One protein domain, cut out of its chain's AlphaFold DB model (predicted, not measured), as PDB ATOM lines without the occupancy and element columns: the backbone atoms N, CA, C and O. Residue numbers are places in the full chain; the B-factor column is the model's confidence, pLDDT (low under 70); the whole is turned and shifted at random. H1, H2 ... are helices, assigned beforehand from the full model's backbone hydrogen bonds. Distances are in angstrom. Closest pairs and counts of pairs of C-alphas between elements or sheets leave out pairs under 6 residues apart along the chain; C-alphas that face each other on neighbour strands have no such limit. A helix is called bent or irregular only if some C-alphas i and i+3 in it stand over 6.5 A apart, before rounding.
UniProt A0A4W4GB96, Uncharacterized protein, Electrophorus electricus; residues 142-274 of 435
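This is residues 142 to 274 of the 435 residues of an uncharacterized protein of Electrophorus electricus (UniProt A0A4W4GB96). Short helices follow one another in chain order along an elongated body: H1, H2 and H3 cluster at one end, H5 beside H3 and the pair H4 and H6 fill the middle, and loops with small H7 and H8 form the other end. Residues 163 to 168, before H2, stick out. The printed part has 133 residues with eight named helices, H1 to H8, and no named strand: all helix. It is compact, with a radius of gyration of the C-alphas of 15.5 A, and spans 53 by 28 by 22 A.

Find C-alpha 169 at (13.161, -50.802, -31.764); from there H2 runs 17.9 A to residue 181. H3, residues 190 to 202, covers 17.0 A and is irregular: C-alphas 195 and 198 are 9.2 A apart. H1, residues 148 to 155, begins at (0.821, -40.115, -33.276). Next come H4, 205 to 210, H5, 214 to 219, H6, 227 to 238, 16.2 A long, and H7, 252 to 257. H8, 267 to 270, ends at (22.511, -43.976, 1.275).

Start at the hub, H3. It touches H2 at Thr 202 and Pro 170, closest C-alphas 6.7 A, a hairpin with a shallow tilt of 11 degrees. Its residues 194 to 199 touch H1, closest C-alphas Ile 195 and Ile 153, 4.7 A. H5 touches H3 at Ile 215 and Val 193, closest C-alphas 5.9 A. H4 touches H6, closest C-alphas Ser 205 and Gly 232, 4.1 A. H8 is near H6; H7 touches no helix. O i to N i+4 pairs are within hydrogen-bond range throughout H1, H2, H5, H6 and H7, in 4 of 9 in H3, with 9 of 10 O i to N i+3, and 1 of 2 in H4; H8 is too short.

The C-alphas of Lys 144 and Arg 274, farthest apart, are 53.7 A apart. The printed part has no cut. Links H1 to H2 and H6 to H7 are long. No printed residue is under 70 in pLDDT.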
ATOM      1  N   TYR A 142       4.789 -47.664 -38.126       93.88
ATOM      2  CA  TYR A 142       4.621 -46.248 -37.817       93.88
ATOM      3  C   TYR A 142       4.147 -45.426 -39.029       93.88
ATOM      4  O   TYR A 142       3.473 -44.417 -38.844       93.88
ATOM      5  N   GLY A 143       4.405 -45.875 -40.265       93.25
ATOM      6  CA  GLY A 143       3.893 -45.221 -41.474       93.25
ATOM      7  C   GLY A 143       2.364 -45.243 -41.590       93.25
ATOM      8  O   GLY A 143       1.794 -44.426 -42.308       93.25
ATOM      9  N   LYS A 144       1.689 -46.138 -40.856       91.50
ATOM     10  CA  LYS A 144       0.221 -46.230 -40.787       91.50
ATOM     11  C   LYS A 144      -0.386 -45.422 -39.630       91.50
ATOM     12  O   LYS A 144      -1.605 -45.401 -39.473       91.50
ATOM     13  N   VAL A 145       0.430 -44.770 -38.798       93.62
ATOM     14  CA  VAL A 145      -0.047 -44.028 -37.624       93.62
ATOM     15  C   VAL A 145      -0.639 -42.683 -38.045       93.62
ATOM     16  O   VAL A 145       0.063 -41.813 -38.547       93.62
ATOM     17  N   GLN A 146      -1.935 -42.498 -37.784       89.31
ATOM     18  CA  GLN A 146      -2.635 -41.234 -38.047       89.31
ATOM     19  C   GLN A 146      -2.526 -40.262 -36.863       89.31
ATOM     20  O   GLN A 146      -2.053 -39.139 -37.012       89.31
ATOM     21  N   ASN A 147      -2.931 -40.696 -35.664       94.50
ATOM     22  CA  ASN A 147      -2.806 -39.912 -34.434       94.50
ATOM     23  C   ASN A 147      -1.578 -40.381 -33.647       94.50
ATOM     24  O   ASN A 147      -1.649 -41.334 -32.865       94.50
ATOM     25  N   CYS A 148      -0.448 -39.712 -33.870       97.38
ATOM     26  CA  CYS A 148       0.821 -40.115 -33.276       97.38
ATOM     27  C   CYS A 148       0.824 -39.984 -31.743       97.38
ATOM     28  O   CYS A 148       1.358 -40.855 -31.061       97.38
ATOM     29  N   THR A 149       0.164 -38.965 -31.183       97.69
ATOM     30  CA  THR A 149       0.060 -38.792 -29.728       97.69
ATOM     31  C   THR A 149      -0.668 -39.968 -29.092       97.69
ATOM     32  O   THR A 149      -0.176 -40.549 -28.129       97.69
ATOM     33  N   SER A 150      -1.809 -40.369 -29.663       97.44
ATOM     34  CA  SER A 150      -2.552 -41.540 -29.192       97.44
ATOM     35  C   SER A 150      -1.708 -42.811 -29.290       97.44
ATOM     36  O   SER A 150      -1.651 -43.570 -28.327       97.44
ATOM     37  N   TYR A 151      -0.991 -43.007 -30.400       97.81
ATOM     38  CA  TYR A 151      -0.079 -44.141 -30.554       97.81
ATOM     39  C   TYR A 151       0.953 -44.210 -29.421       97.81
ATOM     40  O   TYR A 151       1.093 -45.264 -28.804       97.81
ATOM     41  N   PHE A 152       1.627 -43.100 -29.098       98.44
ATOM     42  CA  PHE A 152       2.626 -43.088 -28.026       98.44
ATOM     43  C   PHE A 152       2.024 -43.267 -26.631       98.44
ATOM     44  O   PHE A 152       2.639 -43.963 -25.833       98.44
ATOM     45  N   ILE A 153       0.809 -42.768 -26.368       97.88
ATOM     46  CA  ILE A 153       0.093 -43.038 -25.107       97.88
ATOM     47  C   ILE A 153      -0.094 -44.548 -24.901       97.88
ATOM     48  O   ILE A 153       0.220 -45.073 -23.835       97.88
ATOM     49  N   PHE A 154      -0.577 -45.271 -25.917       97.44
ATOM     50  CA  PHE A 154      -0.784 -46.719 -25.805       97.44
ATOM     51  C   PHE A 154       0.532 -47.503 -25.818       97.44
ATOM     52  O   PHE A 154       0.697 -48.447 -25.043       97.44
ATOM     53  N   LEU A 155       1.488 -47.098 -26.659       97.56
ATOM     54  CA  LEU A 155       2.829 -47.682 -26.699       97.56
ATOM     55  C   LEU A 155       3.572 -47.482 -25.368       97.56
ATOM     56  O   LEU A 155       4.366 -48.333 -24.982       97.56
ATOM     57  N   GLY A 156       3.289 -46.406 -24.633       96.81
ATOM     58  CA  GLY A 156       3.838 -46.148 -23.305       96.81
ATOM     59  C   GLY A 156       3.481 -47.214 -22.262       96.81
ATOM     60  O   GLY A 156       4.123 -47.266 -21.221       96.81
ATOM     61  N   GLY A 157       2.512 -48.099 -22.523       95.31
ATOM     62  CA  GLY A 157       2.244 -49.281 -21.691       95.31
ATOM     63  C   GLY A 157       3.089 -50.515 -22.039       95.31
ATOM     64  O   GLY A 157       2.947 -51.569 -21.406       95.31
ATOM     65  N   ALA A 158       3.924 -50.429 -23.077       96.25
ATOM     66  CA  ALA A 158       4.735 -51.541 -23.538       96.25
ATOM     67  C   ALA A 158       5.903 -51.839 -22.587       96.25
ATOM     68  O   ALA A 158       6.357 -50.984 -21.827       96.25
ATOM     69  N   ASP A 159       6.388 -53.072 -22.642       94.25
ATOM     70  CA  ASP A 159       7.652 -53.475 -22.047       94.25
ATOM     71  C   ASP A 159       8.768 -53.336 -23.092       94.25
ATOM     72  O   ASP A 159       8.880 -54.111 -24.046       94.25
ATOM     73  N   PHE A 160       9.587 -52.301 -22.917       94.06
ATOM     74  CA  PHE A 160      10.677 -51.963 -23.828       94.06
ATOM     75  C   PHE A 160      11.910 -52.864 -23.680       94.06
ATOM     76  O   PHE A 160      12.859 -52.684 -24.443       94.06
ATOM     77  N   SER A 161      11.897 -53.834 -22.756       91.50
ATOM     78  CA  SER A 161      12.929 -54.872 -22.652       91.50
ATOM     79  C   SER A 161      12.717 -56.035 -23.632       91.50
ATOM     80  O   SER A 161      13.657 -56.770 -23.919       91.50
ATOM     81  N   ILE A 162      11.504 -56.185 -24.182       92.44
ATOM     82  CA  ILE A 162      11.151 -57.291 -25.085       92.44
ATOM     83  C   ILE A 162      11.906 -57.254 -26.425       92.44
ATOM     84  O   ILE A 162      12.336 -58.321 -26.872       92.44
ATOM     85  N   PRO A 163      12.023 -56.108 -27.132       93.50
ATOM     86  CA  PRO A 163      12.647 -56.102 -28.447       93.50
ATOM     87  C   PRO A 163      14.119 -56.494 -28.398       93.50
ATOM     88  O   PRO A 163      14.879 -55.994 -27.567       93.50
ATOM     89  N   SER A 164      14.551 -57.311 -29.355       90.75
ATOM     90  CA  SER A 164      15.964 -57.652 -29.478       90.75
ATOM     91  C   SER A 164      16.818 -56.426 -29.810       90.75
ATOM     92  O   SER A 164      16.424 -55.514 -30.550       90.75
ATOM     93  N   SER A 165      18.056 -56.442 -29.314       87.81
ATOM     94  CA  SER A 165      19.061 -55.413 -29.607       87.81
ATOM     95  C   SER A 165      19.335 -55.266 -31.110       87.81
ATOM     96  O   SER A 165      19.643 -54.166 -31.568       87.81
ATOM     97  N   ILE A 166      19.151 -56.344 -31.883       87.38
ATOM     98  CA  ILE A 166      19.309 -56.379 -33.344       87.38
ATOM     99  C   ILE A 166      18.319 -55.431 -34.030       87.38
ATOM    100  O   ILE A 166      18.711 -54.666 -34.909       87.38
ATOM    101  N   LEU A 167      17.041 -55.455 -33.633       84.44
ATOM    102  CA  LEU A 167      16.024 -54.601 -34.252       84.44
ATOM    103  C   LEU A 167      16.103 -53.148 -33.778       84.44
ATOM    104  O   LEU A 167      15.569 -52.263 -34.447       84.44
ATOM    105  N   ASN A 168      16.735 -52.902 -32.624       87.75
ATOM    106  CA  ASN A 168      16.932 -51.574 -32.041       87.75
ATOM    107  C   ASN A 168      15.636 -50.735 -31.988       87.75
ATOM    108  O   ASN A 168      15.636 -49.516 -32.199       87.75
ATOM    109  N   ARG A 169      14.502 -51.409 -31.739       93.06
ATOM    110  CA  ARG A 169      13.161 -50.802 -31.764       93.06
ATOM    111  C   ARG A 169      13.024 -49.614 -30.813       93.06
ATOM    112  O   ARG A 169      12.525 -48.591 -31.282       93.06
ATOM    113  N   PRO A 170      13.493 -49.672 -29.550       93.69
ATOM    114  CA  PRO A 170      13.388 -48.542 -28.629       93.69
ATOM    115  C   PRO A 170      13.952 -47.235 -29.197       93.69
ATOM    116  O   PRO A 170      13.282 -46.205 -29.172       93.69
ATOM    117  N   ARG A 171      15.144 -47.284 -29.807       93.50
ATOM    118  CA  ARG A 171      15.798 -46.104 -30.388       93.50
ATOM    119  C   ARG A 171      15.017 -45.526 -31.566       93.50
ATOM    120  O   ARG A 171      14.882 -44.309 -31.677       93.50
ATOM    121  N   ILE A 172      14.519 -46.389 -32.454       95.75
ATOM    122  CA  ILE A 172      13.730 -45.973 -33.623       95.75
ATOM    123  C   ILE A 172      12.421 -45.322 -33.164       95.75
ATOM    124  O   ILE A 172      12.069 -44.236 -33.624       95.75
ATOM    125  N   LEU A 173      11.724 -45.959 -32.221       97.75
ATOM    126  CA  LEU A 173      10.453 -45.475 -31.689       97.75
ATOM    127  C   LEU A 173      10.618 -44.156 -30.937       97.75
ATOM    128  O   LEU A 173       9.799 -43.260 -31.121       97.75
ATOM    129  N   PHE A 174      11.694 -43.992 -30.165       97.12
ATOM    130  CA  PHE A 174      11.958 -42.724 -29.495       97.12
ATOM    131  C   PHE A 174      12.224 -41.593 -30.496       97.12
ATOM    132  O   PHE A 174      11.696 -40.499 -30.323       97.12
ATOM    133  N   LYS A 175      12.936 -41.853 -31.602       96.81
ATOM    134  CA  LYS A 175      13.109 -40.859 -32.677       96.81
ATOM    135  C   LYS A 175      11.765 -40.431 -33.282       96.81
ATOM    136  O   LYS A 175      11.533 -39.243 -33.490       96.81
ATOM    137  N   ASN A 176      10.863 -41.383 -33.510       97.88
ATOM    138  CA  ASN A 176       9.507 -41.087 -33.973       97.88
ATOM    139  C   ASN A 176       8.715 -40.276 -32.933       97.88
ATOM    140  O   ASN A 176       8.008 -39.335 -33.297       97.88
ATOM    141  N   ALA A 177       8.876 -40.591 -31.644       98.12
ATOM    142  CA  ALA A 177       8.258 -39.853 -30.546       98.12
ATOM    143  C   ALA A 177       8.767 -38.411 -30.482       98.12
ATOM    144  O   ALA A 177       7.976 -37.492 -30.285       98.12
ATOM    145  N   GLN A 178      10.064 -38.191 -30.715       97.75
ATOM    146  CA  GLN A 178      10.639 -36.851 -30.757       97.75
ATOM    147  C   GLN A 178       9.983 -35.992 -31.838       97.75
ATOM    148  O   GLN A 178       9.562 -34.871 -31.552       97.75
ATOM    149  N   THR A 179       9.836 -36.534 -33.051       97.38
ATOM    150  CA  THR A 179       9.145 -35.846 -34.147       97.38
ATOM    151  C   THR A 179       7.668 -35.616 -33.830       97.38
ATOM    152  O   THR A 179       7.179 -34.507 -34.016       97.38
ATOM    153  N   CYS A 180       6.965 -36.626 -33.310       98.12
ATOM    154  CA  CYS A 180       5.541 -36.528 -32.981       98.12
ATOM    155  C   CYS A 180       5.243 -35.480 -31.896       98.12
ATOM    156  O   CYS A 180       4.301 -34.704 -32.015       98.12
ATOM    157  N   LEU A 181       6.044 -35.462 -30.828       97.81
ATOM    158  CA  LEU A 181       5.779 -34.682 -29.614       97.81
ATOM    159  C   LEU A 181       6.541 -33.343 -29.578       97.81
ATOM    160  O   LEU A 181       6.503 -32.623 -28.570       97.81
ATOM    161  N   GLY A 182       7.265 -33.021 -30.657       96.69
ATOM    162  CA  GLY A 182       8.097 -31.824 -30.767       96.69
ATOM    163  C   GLY A 182       9.192 -31.761 -29.699       96.69
ATOM    164  O   GLY A 182       9.441 -30.695 -29.133       96.69
ATOM    165  N   ILE A 183       9.790 -32.904 -29.349       96.62
ATOM    166  CA  ILE A 183      10.858 -32.965 -28.346       96.62
ATOM    167  C   ILE A 183      12.153 -32.490 -28.998       96.62
ATOM    168  O   ILE A 183      12.677 -33.127 -29.910       96.62
ATOM    169  N   SER A 184      12.687 -31.388 -28.486       91.50
ATOM    170  CA  SER A 184      14.012 -30.873 -28.812       91.50
ATOM    171  C   SER A 184      14.888 -30.866 -27.556       91.50
ATOM    172  O   SER A 184      14.401 -30.693 -26.438       91.50
ATOM    173  N   GLY A 185      16.191 -31.092 -27.732       94.56
ATOM    174  CA  GLY A 185      17.135 -31.187 -26.617       94.56
ATOM    175  C   GLY A 185      16.870 -32.387 -25.700       94.56
ATOM    176  O   GLY A 185      16.414 -33.440 -26.152       94.56
ATOM    177  N   PHE A 186      17.176 -32.215 -24.411       95.44
ATOM    178  CA  PHE A 186      17.165 -33.280 -23.399       95.44
ATOM    179  C   PHE A 186      16.125 -33.078 -22.289       95.44
ATOM    180  O   PHE A 186      16.182 -33.756 -21.274       95.44
ATOM    181  N   SER A 187      15.176 -32.154 -22.447       95.44
ATOM    182  CA  SER A 187      14.165 -31.875 -21.419       95.44
ATOM    183  C   SER A 187      12.769 -32.300 -21.873       95.44
ATOM    184  O   SER A 187      12.299 -31.929 -22.953       95.44
ATOM    185  N   LEU A 188      12.095 -33.085 -21.034       97.94
ATOM    186  CA  LEU A 188      10.703 -33.482 -21.208       97.94
ATOM    187  C   LEU A 188       9.856 -32.789 -20.144       97.94
ATOM    188  O   LEU A 188      10.130 -32.911 -18.957       97.94
ATOM    189  N   ASN A 189       8.801 -32.093 -20.557       97.69
ATOM    190  CA  ASN A 189       7.802 -31.587 -19.618       97.69
ATOM    191  C   ASN A 189       6.889 -32.726 -19.123       97.69
ATOM    192  O   ASN A 189       6.871 -33.817 -19.702       97.69
ATOM    193  N   LYS A 190       6.079 -32.445 -18.096       97.94
ATOM    194  CA  LYS A 190       5.133 -33.402 -17.503       97.94
ATOM    195  C   LYS A 190       4.289 -34.154 -18.537       97.94
ATOM    196  O   LYS A 190       4.183 -35.372 -18.476       97.94
ATOM    197  N   THR A 191       3.725 -33.440 -19.513       98.31
ATOM    198  CA  THR A 191       2.866 -34.021 -20.557       98.31
ATOM    199  C   THR A 191       3.615 -35.031 -21.422       98.31
ATOM    200  O   THR A 191       3.094 -36.102 -21.711       98.31
ATOM    201  N   ARG A 192       4.852 -34.721 -21.821       98.44
ATOM    202  CA  ARG A 192       5.679 -35.622 -22.636       98.44
ATOM    203  C   ARG A 192       6.105 -36.854 -21.853       98.44
ATOM    204  O   ARG A 192       6.044 -37.950 -22.394       98.44
ATOM    205  N   VAL A 193       6.492 -36.685 -20.590       98.25
ATOM    206  CA  VAL A 193       6.796 -37.813 -19.697       98.25
ATOM    207  C   VAL A 193       5.579 -38.728 -19.553       98.25
ATOM    208  O   VAL A 193       5.718 -39.950 -19.601       98.25
ATOM    209  N   ASP A 194       4.385 -38.150 -19.416       98.06
ATOM    210  CA  ASP A 194       3.162 -38.931 -19.268       98.06
ATOM    211  C   ASP A 194       2.805 -39.715 -20.537       98.06
ATOM    212  O   ASP A 194       2.568 -40.918 -20.453       98.06
ATOM    213  N   ILE A 195       2.880 -39.072 -21.710       98.38
ATOM    214  CA  ILE A 195       2.655 -39.723 -23.012       98.38
ATOM    215  C   ILE A 195       3.661 -40.853 -23.258       98.38
ATOM    216  O   ILE A 195       3.283 -41.900 -23.769       98.38
ATOM    217  N   LEU A 196       4.939 -40.652 -22.923       98.31
ATOM    218  CA  LEU A 196       5.986 -41.645 -23.174       98.31
ATOM    219  C   LEU A 196       5.863 -42.883 -22.273       98.31
ATOM    220  O   LEU A 196       6.283 -43.966 -22.682       98.31
ATOM    221  N   GLY A 197       5.308 -42.749 -21.065       97.62
ATOM    222  CA  GLY A 197       5.112 -43.871 -20.143       97.62
ATOM    223  C   GLY A 197       6.394 -44.681 -19.919       97.62
ATOM    224  O   GLY A 197       7.453 -44.123 -19.629       97.62
ATOM    225  N   ASN A 198       6.323 -45.997 -20.107       96.56
ATOM    226  CA  ASN A 198       7.447 -46.928 -19.971       96.56
ATOM    227  C   ASN A 198       8.544 -46.737 -21.028       96.56
ATOM    228  O   ASN A 198       9.642 -47.261 -20.857       96.56
ATOM    229  N   MET A 199       8.324 -45.950 -22.090       97.19
ATOM    230  CA  MET A 199       9.417 -45.578 -23.001       97.19
ATOM    231  C   MET A 199      10.508 -44.797 -22.256       97.19
ATOM    232  O   MET A 199      11.673 -44.831 -22.655       97.19
ATOM    233  N   THR A 200      10.161 -44.147 -21.137       97.06
ATOM    234  CA  THR A 200      11.130 -43.481 -20.256       97.06
ATOM    235  C   THR A 200      12.229 -44.420 -19.743       97.06
ATOM    236  O   THR A 200      13.356 -43.966 -19.565       97.06
ATOM    237  N   CYS A 201      11.968 -45.731 -19.643       95.94
ATOM    238  CA  CYS A 201      12.957 -46.756 -19.283       95.94
ATOM    239  C   CYS A 201      14.113 -46.892 -20.284       95.94
ATOM    240  O   CYS A 201      15.102 -47.561 -20.005       95.94
ATOM    241  N   THR A 202      14.000 -46.275 -21.459       94.31
ATOM    242  CA  THR A 202      15.003 -46.333 -22.534       94.31
ATOM    243  C   THR A 202      15.835 -45.053 -22.622       94.31
ATOM    244  O   THR A 202      16.772 -44.961 -23.416       94.31
ATOM    245  N   LEU A 203      15.486 -44.042 -21.818       96.31
ATOM    246  CA  LEU A 203      16.125 -42.734 -21.834       96.31
ATOM    247  C   LEU A 203      17.442 -42.758 -21.067       96.31
ATOM    248  O   LEU A 203      17.585 -43.469 -20.078       96.31
ATOM    249  N   ASN A 204      18.402 -41.954 -21.520       95.75
ATOM    250  CA  ASN A 204      19.710 -41.814 -20.885       95.75
ATOM    251  C   ASN A 204      19.701 -40.774 -19.746       95.75
ATOM    252  O   ASN A 204      18.718 -40.054 -19.554       95.75
ATOM    253  N   SER A 205      20.834 -40.647 -19.044       97.56
ATOM    254  CA  SER A 205      21.020 -39.680 -17.948       97.56
ATOM    255  C   SER A 205      20.577 -38.264 -18.306       97.56
ATOM    256  O   SER A 205      19.879 -37.624 -17.525       97.56
ATOM    257  N   SER A 206      20.954 -37.773 -19.493       97.50
ATOM    258  CA  SER A 206      20.678 -36.396 -19.910       97.50
ATOM    259  C   SER A 206      19.184 -36.117 -19.998       97.50
ATOM    260  O   SER A 206      18.749 -35.056 -19.565       97.50
ATOM    261  N   TYR A 207      18.394 -37.057 -20.521       97.81
ATOM    262  CA  TYR A 207      16.942 -36.920 -20.504       97.81
ATOM    263  C   TYR A 207      16.384 -36.990 -19.089       97.81
ATOM    264  O   TYR A 207      15.553 -36.165 -18.725       97.81
ATOM    265  N   ILE A 208      16.851 -37.940 -18.282       98.25
ATOM    266  CA  ILE A 208      16.327 -38.156 -16.931       98.25
ATOM    267  C   ILE A 208      16.548 -36.927 -16.051       98.25
ATOM    268  O   ILE A 208      15.594 -36.415 -15.480       98.25
ATOM    269  N   GLN A 209      17.774 -36.404 -15.994       97.19
ATOM    270  CA  GLN A 209      18.130 -35.323 -15.072       97.19
ATOM    271  C   GLN A 209      17.510 -33.958 -15.420       97.19
ATOM    272  O   GLN A 209      17.391 -33.107 -14.545       97.19
ATOM    273  N   ASN A 210      17.151 -33.729 -16.690       97.06
ATOM    274  CA  ASN A 210      16.652 -32.436 -17.178       97.06
ATOM    275  C   ASN A 210      15.131 -32.423 -17.419       97.06
ATOM    276  O   ASN A 210      14.596 -31.439 -17.936       97.06
ATOM    277  N   SER A 211      14.439 -33.525 -17.125       97.75
ATOM    278  CA  SER A 211      12.998 -33.665 -17.352       97.75
ATOM    279  C   SER A 211      12.179 -33.384 -16.097       97.75
ATOM    280  O   SER A 211      12.695 -33.314 -14.986       97.75
ATOM    281  N   ASP A 212      10.873 -33.236 -16.297       98.12
ATOM    282  CA  ASP A 212       9.886 -33.088 -15.238       98.12
ATOM    283  C   ASP A 212       9.978 -34.234 -14.208       98.12
ATOM    284  O   ASP A 212      10.114 -35.398 -14.610       98.12
ATOM    285  N   PRO A 213       9.842 -33.949 -12.897       97.62
ATOM    286  CA  PRO A 213       9.986 -34.937 -11.826       97.62
ATOM    287  C   PRO A 213       9.086 -36.165 -11.928       97.62
ATOM    288  O   PRO A 213       9.422 -37.204 -11.357       97.62
ATOM    289  N   LEU A 214       7.972 -36.086 -12.669       97.81
ATOM    290  CA  LEU A 214       7.126 -37.243 -12.962       97.81
ATOM    291  C   LEU A 214       7.923 -38.409 -13.574       97.81
ATOM    292  O   LEU A 214       7.515 -39.561 -13.436       97.81
ATOM    293  N   ILE A 215       9.063 -38.141 -14.221       98.19
ATOM    294  CA  ILE A 215       9.896 -39.184 -14.823       98.19
ATOM    295  C   ILE A 215      10.388 -40.192 -13.783       98.19
ATOM    296  O   ILE A 215      10.436 -41.380 -14.083       98.19
ATOM    297  N   ILE A 216      10.649 -39.758 -12.545       97.88
ATOM    298  CA  ILE A 216      11.041 -40.648 -11.446       97.88
ATOM    299  C   ILE A 216       9.938 -41.672 -11.159       97.88
ATOM    300  O   ILE A 216      10.228 -42.851 -10.973       97.88
ATOM    301  N   GLU A 217       8.669 -41.260 -11.205       96.81
ATOM    302  CA  GLU A 217       7.533 -42.163 -10.991       96.81
ATOM    303  C   GLU A 217       7.365 -43.168 -12.129       96.81
ATOM    304  O   GLU A 217       7.000 -44.318 -11.888       96.81
ATOM    305  N   LYS A 218       7.654 -42.763 -13.372       96.56
ATOM    306  CA  LYS A 218       7.648 -43.692 -14.508       96.56
ATOM    307  C   LYS A 218       8.802 -44.694 -14.396       96.56
ATOM    308  O   LYS A 218       8.575 -45.885 -14.597       96.56
ATOM    309  N   LEU A 219       9.988 -44.236 -13.983       97.06
ATOM    310  CA  LEU A 219      11.194 -45.059 -13.852       97.06
ATOM    311  C   LEU A 219      11.096 -46.143 -12.767       97.06
ATOM    312  O   LEU A 219      11.752 -47.173 -12.886       97.06
ATOM    313  N   LYS A 220      10.230 -45.977 -11.756       94.88
ATOM    314  CA  LYS A 220       9.926 -47.035 -10.770       94.88
ATOM    315  C   LYS A 220       9.369 -48.318 -11.391       94.88
ATOM    316  O   LYS A 220       9.463 -49.368 -10.768       94.88
ATOM    317  N   ASN A 221       8.751 -48.219 -12.570       91.50
ATOM    318  CA  ASN A 221       8.142 -49.353 -13.268       91.50
ATOM    319  C   ASN A 221       9.101 -50.026 -14.256       91.50
ATOM    320  O   ASN A 221       8.710 -50.980 -14.929       91.50
ATOM    321  N   CYS A 222      10.326 -49.518 -14.387       93.38
ATOM    322  CA  CYS A 222      11.336 -50.149 -15.218       93.38
ATOM    323  C   CYS A 222      11.857 -51.421 -14.544       93.38
ATOM    324  O   CYS A 222      11.848 -51.531 -13.317       93.38
ATOM    325  N   GLY A 223      12.305 -52.374 -15.364       86.50
ATOM    326  CA  GLY A 223      13.093 -53.511 -14.895       86.50
ATOM    327  C   GLY A 223      14.492 -53.044 -14.493       86.50
ATOM    328  O   GLY A 223      14.644 -52.197 -13.616       86.50
ATOM    329  N   ASP A 224      15.512 -53.552 -15.173       88.44
ATOM    330  CA  ASP A 224      16.889 -53.153 -14.896       88.44
ATOM    331  C   ASP A 224      17.165 -51.712 -15.354       88.44
ATOM    332  O   ASP A 224      16.825 -51.309 -16.472       88.44
ATOM    333  N   LEU A 225      17.816 -50.940 -14.483       94.50
ATOM    334  CA  LEU A 225      18.298 -49.592 -14.767       94.50
ATOM    335  C   LEU A 225      19.814 -49.618 -14.958       94.50
ATOM    336  O   LEU A 225      20.544 -50.214 -14.173       94.50
ATOM    337  N   THR A 226      20.296 -48.939 -15.996       94.50
ATOM    338  CA  THR A 226      21.738 -48.812 -16.260       94.50
ATOM    339  C   THR A 226      22.401 -47.802 -15.322       94.50
ATOM    340  O   THR A 226      21.761 -46.842 -14.892       94.50
ATOM    341  N   ASP A 227      23.713 -47.922 -15.099       95.00
ATOM    342  CA  ASP A 227      24.487 -46.968 -14.282       95.00
ATOM    343  C   ASP A 227      24.317 -45.509 -14.742       95.00
ATOM    344  O   ASP A 227      24.209 -44.586 -13.933       95.00
ATOM    345  N   SER A 228      24.229 -45.286 -16.060       95.31
ATOM    346  CA  SER A 228      23.967 -43.953 -16.615       95.31
ATOM    347  C   SER A 228      22.591 -43.430 -16.199       95.31
ATOM    348  O   SER A 228      22.453 -42.264 -15.834       95.31
ATOM    349  N   GLN A 229      21.565 -44.282 -16.225       97.12
ATOM    350  CA  GLN A 229      20.221 -43.901 -15.795       97.12
ATOM    351  C   GLN A 229      20.172 -43.623 -14.297       97.12
ATOM    352  O   GLN A 229      19.607 -42.609 -13.895       97.12
ATOM    353  N   VAL A 230      20.816 -44.468 -13.491       97.25
ATOM    354  CA  VAL A 230      20.952 -44.279 -12.042       97.25
ATOM    355  C   VAL A 230      21.608 -42.936 -11.725       97.25
ATOM    356  O   VAL A 230      21.092 -42.193 -10.891       97.25
ATOM    357  N   SER A 231      22.681 -42.569 -12.433       96.62
ATOM    358  CA  SER A 231      23.311 -41.255 -12.278       96.62
ATOM    359  C   SER A 231      22.316 -40.118 -12.532       96.62
ATOM    360  O   SER A 231      22.210 -39.206 -11.715       96.62
ATOM    361  N   GLY A 232      21.545 -40.186 -13.623       97.81
ATOM    362  CA  GLY A 232      20.533 -39.176 -13.941       97.81
ATOM    363  C   GLY A 232      19.408 -39.100 -12.904       97.81
ATOM    364  O   GLY A 232      18.985 -38.004 -12.533       97.81
ATOM    365  N   ILE A 233      18.963 -40.254 -12.392       98.06
ATOM    366  CA  ILE A 233      17.977 -40.354 -11.307       98.06
ATOM    367  C   ILE A 233      18.509 -39.660 -10.052       98.06
ATOM    368  O   ILE A 233      17.817 -38.816  -9.484       98.06
ATOM    369  N   GLN A 234      19.740 -39.968  -9.634       97.62
ATOM    370  CA  GLN A 234      20.342 -39.356  -8.450       97.62
ATOM    371  C   GLN A 234      20.510 -37.849  -8.605       97.62
ATOM    372  O   GLN A 234      20.186 -37.112  -7.676       97.62
ATOM    373  N   THR A 235      20.962 -37.376  -9.769       97.75
ATOM    374  CA  THR A 235      21.067 -35.938 -10.046       97.75
ATOM    375  C   THR A 235      19.714 -35.244  -9.895       97.75
ATOM    376  O   THR A 235      19.628 -34.217  -9.222       97.75
ATOM    377  N   LEU A 236      18.645 -35.816 -10.462       98.06
ATOM    378  CA  LEU A 236      17.309 -35.234 -10.353       98.06
ATOM    379  C   LEU A 236      16.793 -35.261  -8.910       98.06
ATOM    380  O   LEU A 236      16.311 -34.241  -8.422       98.06
ATOM    381  N   LEU A 237      16.937 -36.383  -8.202       97.88
ATOM    382  CA  LEU A 237      16.524 -36.501  -6.802       97.88
ATOM    383  C   LEU A 237      17.267 -35.498  -5.904       97.88
ATOM    384  O   LEU A 237      16.641 -34.811  -5.100       97.88
ATOM    385  N   PHE A 238      18.585 -35.360  -6.067       97.00
ATOM    386  CA  PHE A 238      19.399 -34.453  -5.253       97.00
ATOM    387  C   PHE A 238      19.197 -32.973  -5.564       97.00
ATOM    388  O   PHE A 238      19.525 -32.141  -4.722       97.00
ATOM    389  N   SER A 239      18.619 -32.635  -6.719       96.25
ATOM    390  CA  SER A 239      18.286 -31.245  -7.049       96.25
ATOM    391  C   SER A 239      17.268 -30.619  -6.087       96.25
ATOM    392  O   SER A 239      17.140 -29.401  -6.044       96.25
ATOM    393  N   GLY A 240      16.508 -31.439  -5.350       95.06
ATOM    394  CA  GLY A 240      15.408 -30.986  -4.498       95.06
ATOM    395  C   GLY A 240      14.143 -30.586  -5.265       95.06
ATOM    396  O   GLY A 240      13.103 -30.384  -4.648       95.06
ATOM    397  N   ASN A 241      14.188 -30.549  -6.601       94.00
ATOM    398  CA  ASN A 241      13.075 -30.136  -7.459       94.00
ATOM    399  C   ASN A 241      12.089 -31.271  -7.758       94.00
ATOM    400  O   ASN A 241      11.419 -31.248  -8.781       94.00
ATOM    401  N   THR A 242      12.010 -32.285  -6.900       96.31
ATOM    402  CA  THR A 242      11.086 -33.414  -7.057       96.31
ATOM    403  C   THR A 242      10.000 -33.372  -5.992       96.31
ATOM    404  O   THR A 242      10.093 -32.622  -5.022       96.31
ATOM    405  N   ASN A 243       8.995 -34.242  -6.109       94.56
ATOM    406  CA  ASN A 243       7.972 -34.397  -5.070       94.56
ATOM    407  C   ASN A 243       8.539 -34.901  -3.723       94.56
ATOM    408  O   ASN A 243       7.818 -34.907  -2.732       94.56
ATOM    409  N   TYR A 244       9.813 -35.317  -3.679       95.81
ATOM    410  CA  TYR A 244      10.513 -35.732  -2.460       95.81
ATOM    411  C   TYR A 244      11.167 -34.564  -1.710       95.81
ATOM    412  O   TYR A 244      11.657 -34.755  -0.600       95.81
ATOM    413  N   GLY A 245      11.179 -33.363  -2.299       94.88
ATOM    414  CA  GLY A 245      11.766 -32.170  -1.695       94.88
ATOM    415  C   GLY A 245      13.283 -32.253  -1.512       94.88
ATOM    416  O   GLY A 245      13.967 -33.080  -2.122       94.88
ATOM    417  N   ASN A 246      13.811 -31.364  -0.670       93.62
ATOM    418  CA  ASN A 246      15.244 -31.243  -0.417       93.62
ATOM    419  C   ASN A 246      15.802 -32.508   0.274       93.62
ATOM    420  O   ASN A 246      15.225 -32.951   1.267       93.62
ATOM    421  N   PRO A 247      16.949 -33.064  -0.170       93.06
ATOM    422  CA  PRO A 247      17.584 -34.201   0.495       93.06
ATOM    423  C   PRO A 247      17.856 -34.035   1.996       93.06
ATOM    424  O   PRO A 247      17.948 -35.038   2.698       93.06
ATOM    425  N   SER A 248      17.982 -32.806   2.507       86.38
ATOM    426  CA  SER A 248      18.162 -32.552   3.945       86.38
ATOM    427  C   SER A 248      16.927 -32.887   4.786       86.38
ATOM    428  O   SER A 248      17.052 -33.080   5.993       86.38
ATOM    429  N   THR A 249      15.742 -32.949   4.173       87.62
ATOM    430  CA  THR A 249      14.471 -33.250   4.850       87.62
ATOM    431  C   THR A 249      14.014 -34.691   4.632       87.62
ATOM    432  O   THR A 249      12.913 -35.056   5.044       87.62
ATOM    433  N   TRP A 250      14.805 -35.507   3.933       92.19
ATOM    434  CA  TRP A 250      14.442 -36.890   3.650       92.19
ATOM    435  C   TRP A 250      14.453 -37.742   4.914       92.19
ATOM    436  O   TRP A 250      15.328 -37.627   5.765       92.19
ATOM    437  N   ASN A 251      13.479 -38.641   5.007       85.50
ATOM    438  CA  ASN A 251      13.309 -39.536   6.143       85.50
ATOM    439  C   ASN A 251      12.850 -40.929   5.678       85.50
ATOM    440  O   ASN A 251      12.751 -41.214   4.480       85.50
ATOM    441  N   LEU A 252      12.532 -41.816   6.625       87.56
ATOM    442  CA  LEU A 252      12.080 -43.175   6.315       87.56
ATOM    443  C   LEU A 252      10.833 -43.206   5.409       87.56
ATOM    444  O   LEU A 252      10.677 -44.134   4.615       87.56
ATOM    445  N   GLN A 253       9.953 -42.204   5.494       92.06
ATOM    446  CA  GLN A 253       8.788 -42.107   4.619       92.06
ATOM    447  C   GLN A 253       9.199 -41.791   3.178       92.06
ATOM    448  O   GLN A 253       8.686 -42.430   2.261       92.06
ATOM    449  N   THR A 254      10.163 -40.890   2.974       95.19
ATOM    450  CA  THR A 254      10.758 -40.643   1.651       95.19
ATOM    451  C   THR A 254      11.324 -41.934   1.063       95.19
ATOM    452  O   THR A 254      11.031 -42.271  -0.083       95.19
ATOM    453  N   LEU A 255      12.073 -42.701   1.865       94.88
ATOM    454  CA  LEU A 255      12.656 -43.972   1.432       94.88
ATOM    455  C   LEU A 255      11.579 -44.978   0.992       94.88
ATOM    456  O   LEU A 255      11.715 -45.602  -0.056       94.88
ATOM    457  N   LYS A 256      10.472 -45.088   1.741       95.25
ATOM    458  CA  LYS A 256       9.320 -45.928   1.365       95.25
ATOM    459  C   LYS A 256       8.644 -45.446   0.081       95.25
ATOM    460  O   LYS A 256       8.287 -46.261  -0.766       95.25
ATOM    461  N   GLN A 257       8.465 -44.134  -0.076       96.75
ATOM    462  CA  GLN A 257       7.806 -43.547  -1.247       96.75
ATOM    463  C   GLN A 257       8.623 -43.720  -2.532       96.75
ATOM    464  O   GLN A 257       8.032 -43.875  -3.600       96.75
ATOM    465  N   LEU A 258       9.957 -43.742  -2.446       96.25
ATOM    466  CA  LEU A 258      10.845 -44.012  -3.583       96.25
ATOM    467  C   LEU A 258      10.686 -45.437  -4.149       96.25
ATOM    468  O   LEU A 258      11.070 -45.683  -5.294       96.25
ATOM    469  N   GLY A 259      10.061 -46.351  -3.400       95.19
ATOM    470  CA  GLY A 259       9.720 -47.692  -3.865       95.19
ATOM    471  C   GLY A 259      10.970 -48.527  -4.171       95.19
ATOM    472  O   GLY A 259      11.829 -48.641  -3.300       95.19
ATOM    473  N   PRO A 260      11.093 -49.130  -5.371       95.00
ATOM    474  CA  PRO A 260      12.220 -50.004  -5.706       95.00
ATOM    475  C   PRO A 260      13.507 -49.251  -6.074       95.00
ATOM    476  O   PRO A 260      14.577 -49.853  -6.069       95.00
ATOM    477  N   LEU A 261      13.435 -47.949  -6.379       96.00
ATOM    478  CA  LEU A 261      14.588 -47.180  -6.863       96.00
ATOM    479  C   LEU A 261      15.831 -47.257  -5.961       96.00
ATOM    480  O   LEU A 261      16.909 -47.446  -6.520       96.00
ATOM    481  N   PRO A 262      15.733 -47.173  -4.615       95.69
ATOM    482  CA  PRO A 262      16.892 -47.249  -3.722       95.69
ATOM    483  C   PRO A 262      17.779 -48.486  -3.915       95.69
ATOM    484  O   PRO A 262      18.963 -48.419  -3.599       95.69
ATOM    485  N   LEU A 263      17.243 -49.587  -4.457       94.06
ATOM    486  CA  LEU A 263      18.009 -50.806  -4.747       94.06
ATOM    487  C   LEU A 263      19.079 -50.600  -5.830       94.06
ATOM    488  O   LEU A 263      20.046 -51.353  -5.875       94.06
ATOM    489  N   TYR A 264      18.916 -49.579  -6.675       95.25
ATOM    490  CA  TYR A 264      19.851 -49.234  -7.746       95.25
ATOM    491  C   TYR A 264      20.789 -48.077  -7.380       95.25
ATOM    492  O   TYR A 264      21.757 -47.831  -8.093       95.25
ATOM    493  N   LEU A 265      20.497 -47.324  -6.314       95.62
ATOM    494  CA  LEU A 265      21.210 -46.082  -6.003       95.62
ATOM    495  C   LEU A 265      22.510 -46.342  -5.237       95.62
ATOM    496  O   LEU A 265      22.623 -47.272  -4.436       95.62
ATOM    497  N   ASN A 266      23.494 -45.478  -5.472       94.31
ATOM    498  CA  ASN A 266      24.841 -45.630  -4.943       94.31
ATOM    499  C   ASN A 266      24.983 -45.135  -3.486       94.31
ATOM    500  O   ASN A 266      24.033 -44.717  -2.817       94.31
ATOM    501  N   GLN A 267      26.222 -45.153  -2.993       93.94
ATOM    502  CA  GLN A 267      26.550 -44.775  -1.622       93.94
ATOM    503  C   GLN A 267      26.181 -43.324  -1.264       93.94
ATOM    504  O   GLN A 267      25.832 -43.067  -0.111       93.94
ATOM    505  N   ASP A 268      26.204 -42.391  -2.216       93.19
ATOM    506  CA  ASP A 268      25.863 -40.984  -1.976       93.19
ATOM    507  C   ASP A 268      24.391 -40.814  -1.604       93.19
ATOM    508  O   ASP A 268      24.048 -39.956  -0.788       93.19
ATOM    509  N   PHE A 269      23.520 -41.655  -2.169       95.56
ATOM    510  CA  PHE A 269      22.114 -41.705  -1.786       95.56
ATOM    511  C   PHE A 269      21.961 -42.240  -0.366       95.56
ATOM    512  O   PHE A 269      21.337 -41.598   0.476       95.56
ATOM    513  N   TRP A 270      22.594 -43.373  -0.058       94.38
ATOM    514  CA  TRP A 270      22.511 -43.976   1.275       94.38
ATOM    515  C   TRP A 270      23.147 -43.113   2.371       94.38
ATOM    516  O   TRP A 270      22.703 -43.157   3.515       94.38
ATOM    517  N   ASN A 271      24.118 -42.260   2.029       92.19
ATOM    518  CA  ASN A 271      24.678 -41.252   2.935       92.19
ATOM    519  C   ASN A 271      23.634 -40.226   3.416       92.19
ATOM    520  O   ASN A 271      23.845 -39.597   4.448       92.19
ATOM    521  N   LYS A 272      22.492 -40.075   2.729       91.94
ATOM    522  CA  LYS A 272      21.370 -39.239   3.196       91.94
ATOM    523  C   LYS A 272      20.572 -39.872   4.338       91.94
ATOM    524  O   LYS A 272      19.811 -39.172   4.989       91.94
ATOM    525  N   PHE A 273      20.756 -41.168   4.592       91.25
ATOM    526  CA  PHE A 273      19.988 -41.947   5.571       91.25
ATOM    527  C   PHE A 273      20.862 -42.608   6.643       91.25
ATOM    528  O   PHE A 273      20.382 -43.455   7.394       91.25
ATOM    529  N   ARG A 274      22.149 -42.256   6.721       91.25
ATOM    530  CA  ARG A 274      23.064 -42.787   7.736       91.25
ATOM    531  C   ARG A 274      23.985 -41.712   8.289       91.25
ATOM    532  O   ARG A 274      24.261 -40.710   7.630       91.25
TER     533      ARG A 274